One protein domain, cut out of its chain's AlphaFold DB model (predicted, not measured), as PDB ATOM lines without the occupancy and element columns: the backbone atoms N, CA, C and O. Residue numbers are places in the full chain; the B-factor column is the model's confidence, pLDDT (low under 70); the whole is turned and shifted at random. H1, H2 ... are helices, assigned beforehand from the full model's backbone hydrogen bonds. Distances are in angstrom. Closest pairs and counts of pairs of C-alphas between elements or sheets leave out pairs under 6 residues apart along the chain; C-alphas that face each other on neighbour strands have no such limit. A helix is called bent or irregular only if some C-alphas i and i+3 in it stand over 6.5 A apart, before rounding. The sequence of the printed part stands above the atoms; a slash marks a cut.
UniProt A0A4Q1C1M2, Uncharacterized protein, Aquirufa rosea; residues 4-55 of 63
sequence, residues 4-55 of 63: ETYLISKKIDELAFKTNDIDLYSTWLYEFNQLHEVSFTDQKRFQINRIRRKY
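This is residues 4 to 55 of the 63 residues of an uncharacterized protein of Aquirufa rosea (UniProt A0A4Q1C1M2). Two longer helices, H3 and the kinked H4, run opposite ways as the two sides of a small frame, with H2 across one end and the short link from H3 to H4 at the other. The short helix H1 lies over one open side of this frame, and the helices come close at few places. The printed part has 52 residues with four named helices, H1, H2, H3 and H4 along the chain, and no named strand; the class is all helix. The whole is compact and rounded, with a radius of gyration of the C-alphas of 10.0 A and spans of 24 by 18 by 18 A.

H1 holds residues 4 to 9, 8.7 A from first to last C-alpha, and begins with C-alpha 4 at (241.088, 151.383, 291.002). H2 holds residues 14 to 20 and is 10.0 A long. H3 holds residues 22 to 34 and is 18.6 A long, with C-alpha 22 at (227.642, 153.633, 293.756). H4, the longest helix by residues, holds residues 37 to 54, measures 20.8 A and ends with C-alpha 54 at (234.177, 165.517, 295.787). H4 is irregular: C-alphas 43 and 46 are 8.2 A apart, and it has a kink of 84 degrees near residue 44.

H1 and H2 only just touch, and only at the corner by their link, with 3 pairs of C-alphas within 8 A; the closest are those of Glu 4 and Glu 14, 6.3 A apart. Their lines stand at 72 degrees, only just about perpendicular. H2 and H3 also only just touch, with 3 such pairs and only at the corner; the closest C-alphas are those of Lys 18 and Tyr 25, at 5.6 A. H3 touches H2 with residues 25 to 26 alone, at a steep tilt of 43 degrees, opposite ways. H3 and H4 are close but not clearly touching: their closest C-alphas, of Phe 32 and Phe 40, are 6.3 A apart. By the rough line of H4, they stand at a shallow tilt of 18 degrees, opposite ways. H4 is also close to H2 but not clearly touching, at Phe 17 and Ile 51, whose C-alphas are the closest of the two, 7.6 A apart. H1 and H4 are close but not clearly touching, the closest C-alphas being those of Tyr 6 and Glu 37, at 7.7 A. H1 and H3 are apart. In H1, H2 and H3 every O i to N i+4 pair is within hydrogen-bond range; in H4 it is 12 of 14.

The two C-alphas farthest apart are those of Thr 19 and Ser 39, at 25.4 A. The printed part runs from residue 4 to 55 and has no cut. The links from H1 to H2, H2 to H3 and H3 to H4 are tight. The mean pLDDT of the printed part is 93.0, and no printed residue is under 70.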
ATOM      1  N   GLU A   4     240.544 150.900 289.727       91.75
ATOM      2  CA  GLU A   4     241.088 151.383 291.002       91.75
ATOM      3  C   GLU A   4     242.406 152.146 290.791       91.75
ATOM      4  O   GLU A   4     242.525 153.325 291.139       91.75
ATOM      5  N   THR A   5     243.382 151.518 290.127       91.94
ATOM      6  CA  THR A   5     244.679 152.134 289.815       91.94
ATOM      7  C   THR A   5     244.496 153.406 288.985       91.94
ATOM      8  O   THR A   5     245.193 154.404 289.193       91.94
ATOM      9  N   TYR A   6     243.527 153.404 288.067       93.81
ATOM     10  CA  TYR A   6     243.159 154.585 287.298       93.81
ATOM     11  C   TYR A   6     242.654 155.721 288.194       93.81
ATOM     12  O   TYR A   6     243.163 156.841 288.087       93.81
ATOM     13  N   LEU A   7     241.714 155.462 289.105       93.88
ATOM     14  CA  LEU A   7     241.186 156.468 290.031       93.88
ATOM     15  C   LEU A   7     242.284 157.035 290.941       93.88
ATOM     16  O   LEU A   7     242.392 158.259 291.072       93.88
ATOM     17  N   ILE A   8     243.174 156.178 291.450       93.06
ATOM     18  CA  ILE A   8     244.349 156.588 292.232       93.06
ATOM     19  C   ILE A   8     245.242 157.529 291.411       93.06
ATOM     20  O   ILE A   8     245.616 158.603 291.891       93.06
ATOM     21  N   SER A   9     245.512 157.207 290.139       92.56
ATOM     22  CA  SER A   9     246.289 158.081 289.240       92.56
ATOM     23  C   SER A   9     245.637 159.456 289.032       92.56
ATOM     24  O   SER A   9     246.320 160.461 288.812       92.56
ATOM     25  N   LYS A  10     244.303 159.527 289.133       93.12
ATOM     26  CA  LYS A  10     243.523 160.771 289.061       93.12
ATOM     27  C   LYS A  10     243.344 161.454 290.417       93.12
ATOM     28  O   LYS A  10     242.704 162.506 290.460       93.12
ATOM     29  N   LYS A  11     243.960 160.944 291.488       94.38
ATOM     30  CA  LYS A  11     243.816 161.431 292.870       94.38
ATOM     31  C   LYS A  11     242.364 161.382 293.354       94.38
ATOM     32  O   LYS A  11     241.899 162.324 293.996       94.38
ATOM     33  N   ILE A  12     241.652 160.317 293.002       94.75
ATOM     34  CA  ILE A  12     240.282 160.045 293.440       94.75
ATOM     35  C   ILE A  12     240.315 158.888 294.439       94.75
ATOM     36  O   ILE A  12     240.943 157.868 294.166       94.75
ATOM     37  N   ASP A  13     239.648 159.058 295.577       94.50
ATOM     38  CA  ASP A  13     239.428 157.991 296.554       94.50
ATOM     39  C   ASP A  13     238.334 157.046 296.043       94.50
ATOM     40  O   ASP A  13     237.168 157.434 295.909       94.50
ATOM     41  N   GLU A  14     238.724 155.812 295.720       94.31
ATOM     42  CA  GLU A  14     237.807 154.795 295.213       94.31
ATOM     43  C   GLU A  14     236.728 154.434 296.234       94.31
ATOM     44  O   GLU A  14     235.551 154.356 295.878       94.31
ATOM     45  N   LEU A  15     237.107 154.230 297.497       92.69
ATOM     46  CA  LEU A  15     236.188 153.791 298.536       92.69
ATOM     47  C   LEU A  15     235.133 154.868 298.782       92.69
ATOM     48  O   LEU A  15     233.936 154.584 298.759       92.69
ATOM     49  N   ALA A  16     235.563 156.124 298.923       93.25
ATOM     50  CA  ALA A  16     234.651 157.247 299.082       93.25
ATOM     51  C   ALA A  16     233.733 157.412 297.861       93.25
ATOM     52  O   ALA A  16     232.534 157.656 298.032       93.25
ATOM     53  N   PHE A  17     234.260 157.233 296.644       94.75
ATOM     54  CA  PHE A  17     233.467 157.312 295.419       94.75
ATOM     55  C   PHE A  17     232.424 156.187 295.343       94.75
ATOM     56  O   PHE A  17     231.239 156.458 295.146       94.75
ATOM     57  N   LYS A  18     232.833 154.939 295.576       94.81
ATOM     58  CA  LYS A  18     231.965 153.759 295.537       94.81
ATOM     59  C   LYS A  18     230.887 153.789 296.619       94.81
ATOM     60  O   LYS A  18     229.758 153.399 296.345       94.81
ATOM     61  N   THR A  19     231.208 154.251 297.828       93.62
ATOM     62  CA  THR A  19     230.250 154.307 298.944       93.62
ATOM     63  C   THR A  19     229.211 155.411 298.769       93.62
ATOM     64  O   THR A  19     228.048 155.196 299.093       93.62
ATOM     65  N   ASN A  20     229.606 156.587 298.271       94.50
ATOM     66  CA  ASN A  20     228.703 157.741 298.204       94.50
ATOM     67  C   ASN A  20     227.963 157.872 296.862       94.50
ATOM     68  O   ASN A  20     226.863 158.414 296.849       94.50
ATOM     69  N   ASP A  21     228.528 157.391 295.747       94.06
ATOM     70  CA  ASP A  21     227.903 157.441 294.414       94.06
ATOM     71  C   ASP A  21     228.033 156.083 293.682       94.06
ATOM     72  O   ASP A  21     228.608 155.995 292.593       94.06
ATOM     73  N   ILE A  22     227.489 155.009 294.269       94.62
ATOM     74  CA  ILE A  22     227.642 153.633 293.756       94.62
ATOM     75  C   ILE A  22     227.137 153.430 292.316       94.62
ATOM     76  O   ILE A  22     227.758 152.697 291.543       94.62
ATOM     77  N   ASP A  23     226.054 154.110 291.927       95.44
ATOM     78  CA  ASP A  23     225.483 154.014 290.575       95.44
ATOM     79  C   ASP A  23     226.417 154.633 289.528       95.44
ATOM     80  O   ASP A  23     226.660 154.061 288.459       95.44
ATOM     81  N   LEU A  24     226.999 155.795 289.855       94.06
ATOM     82  CA  LEU A  24     227.962 156.471 288.990       94.06
ATOM     83  C   LEU A  24     229.268 155.682 288.910       94.06
ATOM     84  O   LEU A  24     229.806 155.522 287.817       94.06
ATOM     85  N   TYR A  25     229.747 155.159 290.042       95.44
ATOM     86  CA  TYR A  25     230.920 154.291 290.090       95.44
ATOM     87  C   TYR A  25     230.731 153.054 289.202       95.44
ATOM     88  O   TYR A  25     231.586 152.767 288.368       95.44
ATOM     89  N   SER A  26     229.592 152.366 289.311       95.12
ATOM     90  CA  SER A  26     229.300 151.166 288.512       95.12
ATOM     91  C   SER A  26     229.199 151.481 287.019       95.12
ATOM     92  O   SER A  26     229.716 150.733 286.190       95.12
ATOM     93  N   THR A  27     228.596 152.623 286.674       95.12
ATOM     94  CA  THR A  27     228.525 153.103 285.286       95.12
ATOM     95  C   THR A  27     229.918 153.388 284.733       95.12
ATOM     96  O   THR A  27     230.248 152.951 283.634       95.12
ATOM     97  N   TRP A  28     230.760 154.084 285.497       94.88
ATOM     98  CA  TRP A  28     232.124 154.387 285.078       94.88
ATOM     99  C   TRP A  28     232.979 153.139 284.960       94.88
ATOM    100  O   TRP A  28     233.721 153.031 283.995       94.88
ATOM    101  N   LEU A  29     232.858 152.191 285.889       94.62
ATOM    102  CA  LEU A  29     233.556 150.913 285.816       94.62
ATOM    103  C   LEU A  29     233.161 150.147 284.547       94.62
ATOM    104  O   LEU A  29     234.025 149.636 283.838       94.62
ATOM    105  N   TYR A  30     231.865 150.108 284.223       94.12
ATOM    106  CA  TYR A  30     231.379 149.495 282.988       94.12
ATOM    107  C   TYR A  30     231.933 150.198 281.740       94.12
ATOM    108  O   TYR A  30     232.479 149.540 280.860       94.12
ATOM    109  N   GLU A  31     231.844 151.529 281.669       92.44
ATOM    110  CA  GLU A  31     232.368 152.316 280.543       92.44
ATOM    111  C   GLU A  31     233.896 152.194 280.406       92.44
ATOM    112  O   GLU A  31     234.414 152.093 279.294       92.44
ATOM    113  N   PHE A  32     234.620 152.178 281.527       92.69
ATOM    114  CA  PHE A  32     236.073 152.046 281.573       92.69
ATOM    115  C   PHE A  32     236.532 150.672 281.081       92.69
ATOM    116  O   PHE A  32     237.540 150.581 280.392       92.69
ATOM    117  N   ASN A  33     235.770 149.611 281.351       90.38
ATOM    118  CA  ASN A  33     236.074 148.272 280.836       90.38
ATOM    119  C   ASN A  33     235.876 148.144 279.316       90.38
ATOM    120  O   ASN A  33     236.423 147.229 278.706       90.38
ATOM    121  N   GLN A  34     235.106 149.046 278.703       90.50
ATOM    122  CA  GLN A  34     234.828 149.039 277.263       90.50
ATOM    123  C   GLN A  34     235.770 149.954 276.464       90.50
ATOM    124  O   GLN A  34     235.835 149.856 275.238       90.50
ATOM    125  N   LEU A  35     236.485 150.868 277.129       86.56
ATOM    126  CA  LEU A  35     237.290 151.912 276.495       86.56
ATOM    127  C   LEU A  35     238.731 151.899 277.014       86.56
ATOM    128  O   LEU A  35     238.997 151.618 278.174       86.56
ATOM    129  N   HIS A  36     239.682 152.316 276.177       87.06
ATOM    130  CA  HIS A  36     241.017 152.642 276.680       87.06
ATOM    131  C   HIS A  36     240.972 153.844 277.642       87.06
ATOM    132  O   HIS A  36     240.230 154.806 277.427       87.06
ATOM    133  N   GLU A  37     241.840 153.825 278.659       87.62
ATOM    134  CA  GLU A  37     241.942 154.841 279.722       87.62
ATOM    135  C   GLU A  37     242.060 156.285 279.206       87.62
ATOM    136  O   GLU A  37     241.517 157.217 279.807       87.62
ATOM    137  N   VAL A  38     242.749 156.480 278.077       88.31
ATOM    138  CA  VAL A  38     242.945 157.789 277.441       88.31
ATOM    139  C   VAL A  38     241.615 158.300 276.895       88.31
ATOM    140  O   VAL A  38     241.175 159.387 277.270       88.31
ATOM    141  N   SER A  39     240.926 157.473 276.106       90.06
ATOM    142  CA  SER A  39     239.614 157.789 275.539       90.06
ATOM    143  C   SER A  39     238.577 158.065 276.627       90.06
ATOM    144  O   SER A  39     237.838 159.045 276.535       90.06
ATOM    145  N   PHE A  40     238.555 157.254 277.690       92.50
ATOM    146  CA  PHE A  40     237.679 157.477 278.842       92.50
ATOM    147  C   PHE A  40     237.978 158.822 279.525       92.50
ATOM    148  O   PHE A  40     237.070 159.615 279.788       92.50
ATOM    149  N   THR A  41     239.261 159.119 279.761       92.25
ATOM    150  CA  THR A  41     239.690 160.369 280.406       92.25
ATOM    151  C   THR A  41     239.286 161.597 279.603       92.25
ATOM    152  O   THR A  41     238.835 162.582 280.190       92.25
ATOM    153  N   ASP A  42     239.435 161.563 278.281       92.38
ATOM    154  CA  ASP A  42     239.103 162.705 277.432       92.38
ATOM    155  C   ASP A  42     237.596 162.958 277.375       92.38
ATOM    156  O   ASP A  42     237.167 164.103 277.528       92.38
ATOM    157  N   GLN A  43     236.785 161.901 277.275       92.38
ATOM    158  CA  GLN A  43     235.324 162.020 277.281       92.38
ATOM    159  C   GLN A  43     234.778 162.506 278.630       92.38
ATOM    160  O   GLN A  43     233.820 163.280 278.683       92.38
ATOM    161  N   LYS A  44     235.383 162.073 279.741       91.44
ATOM    162  CA  LYS A  44     234.881 162.336 281.099       91.44
ATOM    163  C   LYS A  44     235.688 163.394 281.849       91.44
ATOM    164  O   LYS A  44     235.456 163.592 283.040       91.44
ATOM    165  N   ARG A  45     236.588 164.135 281.188       92.81
ATOM    166  CA  ARG A  45     237.532 165.091 281.812       92.81
ATOM    167  C   ARG A  45     236.879 166.034 282.827       92.81
ATOM    168  O   ARG A  45     237.403 166.237 283.924       92.81
ATOM    169  N   PHE A  46     235.728 166.610 282.483       92.94
ATOM    170  CA  PHE A  46     234.991 167.506 283.380       92.94
ATOM    171  C   PHE A  46     234.410 166.775 284.591       92.94
ATOM    172  O   PHE A  46     234.480 167.281 285.712       92.94
ATOM    173  N   GLN A  47     233.880 165.571 284.383       93.75
ATOM    174  CA  GLN A  47     233.312 164.769 285.458       93.75
ATOM    175  C   GLN A  47     234.407 164.245 286.393       93.75
ATOM    176  O   GLN A  47     234.261 164.358 287.604       93.75
ATOM    177  N   ILE A  48     235.545 163.795 285.859       94.06
ATOM    178  CA  ILE A  48     236.731 163.389 286.635       94.06
ATOM    179  C   ILE A  48     237.192 164.532 287.534       94.06
ATOM    180  O   ILE A  48     237.426 164.333 288.722       94.06
ATOM    181  N   ASN A  49     237.257 165.759 287.010       93.06
ATOM    182  CA  ASN A  49     237.598 166.926 287.824       93.06
ATOM    183  C   ASN A  49     236.589 167.196 288.946       93.06
ATOM    184  O   ASN A  49     236.994 167.601 290.036       93.06
ATOM    185  N   ARG A  50     235.295 166.979 288.696       94.00
ATOM    186  CA  ARG A  50     234.241 167.124 289.707       94.00
ATOM    187  C   ARG A  50     234.347 166.043 290.784       94.00
ATOM    188  O   ARG A  50     234.338 166.380 291.962       94.00
ATOM    189  N   ILE A  51     234.511 164.783 290.385       94.56
ATOM    190  CA  ILE A  51     234.664 163.637 291.291       94.56
ATOM    191  C   ILE A  51     235.935 163.769 292.125       94.56
ATOM    192  O   ILE A  51     235.866 163.632 293.335       94.56
ATOM    193  N   ARG A  52     237.057 164.190 291.539       94.00
ATOM    194  CA  ARG A  52     238.303 164.471 292.272       94.00
ATOM    195  C   ARG A  52     238.160 165.540 293.353       94.00
ATOM    196  O   ARG A  52     238.832 165.468 294.370       94.00
ATOM    197  N   ARG A  53     237.315 166.555 293.142       93.75
ATOM    198  CA  ARG A  53     237.025 167.568 294.175       93.75
ATOM    199  C   ARG A  53     236.063 167.048 295.245       93.75
ATOM    200  O   ARG A  53     236.122 167.529 296.368       93.75
ATOM    201  N   LYS A  54     235.175 166.113 294.886       93.62
ATOM    202  CA  LYS A  54     234.177 165.517 295.787       93.62
ATOM    203  C   LYS A  54     234.789 164.423 296.672       93.62
ATOM    204  O   LYS A  54     234.517 164.395 297.863       93.62
ATOM    205  N   TYR A  55     235.644 163.586 296.090       94.06
ATOM    206  CA  TYR A  55     236.330 162.455 296.720       94.06
ATOM    207  C   TYR A  55     237.833 162.524 296.425       94.06
ATOM    208  O   TYR A  55     238.359 161.710 295.659       94.06
TER     209      TYR A  55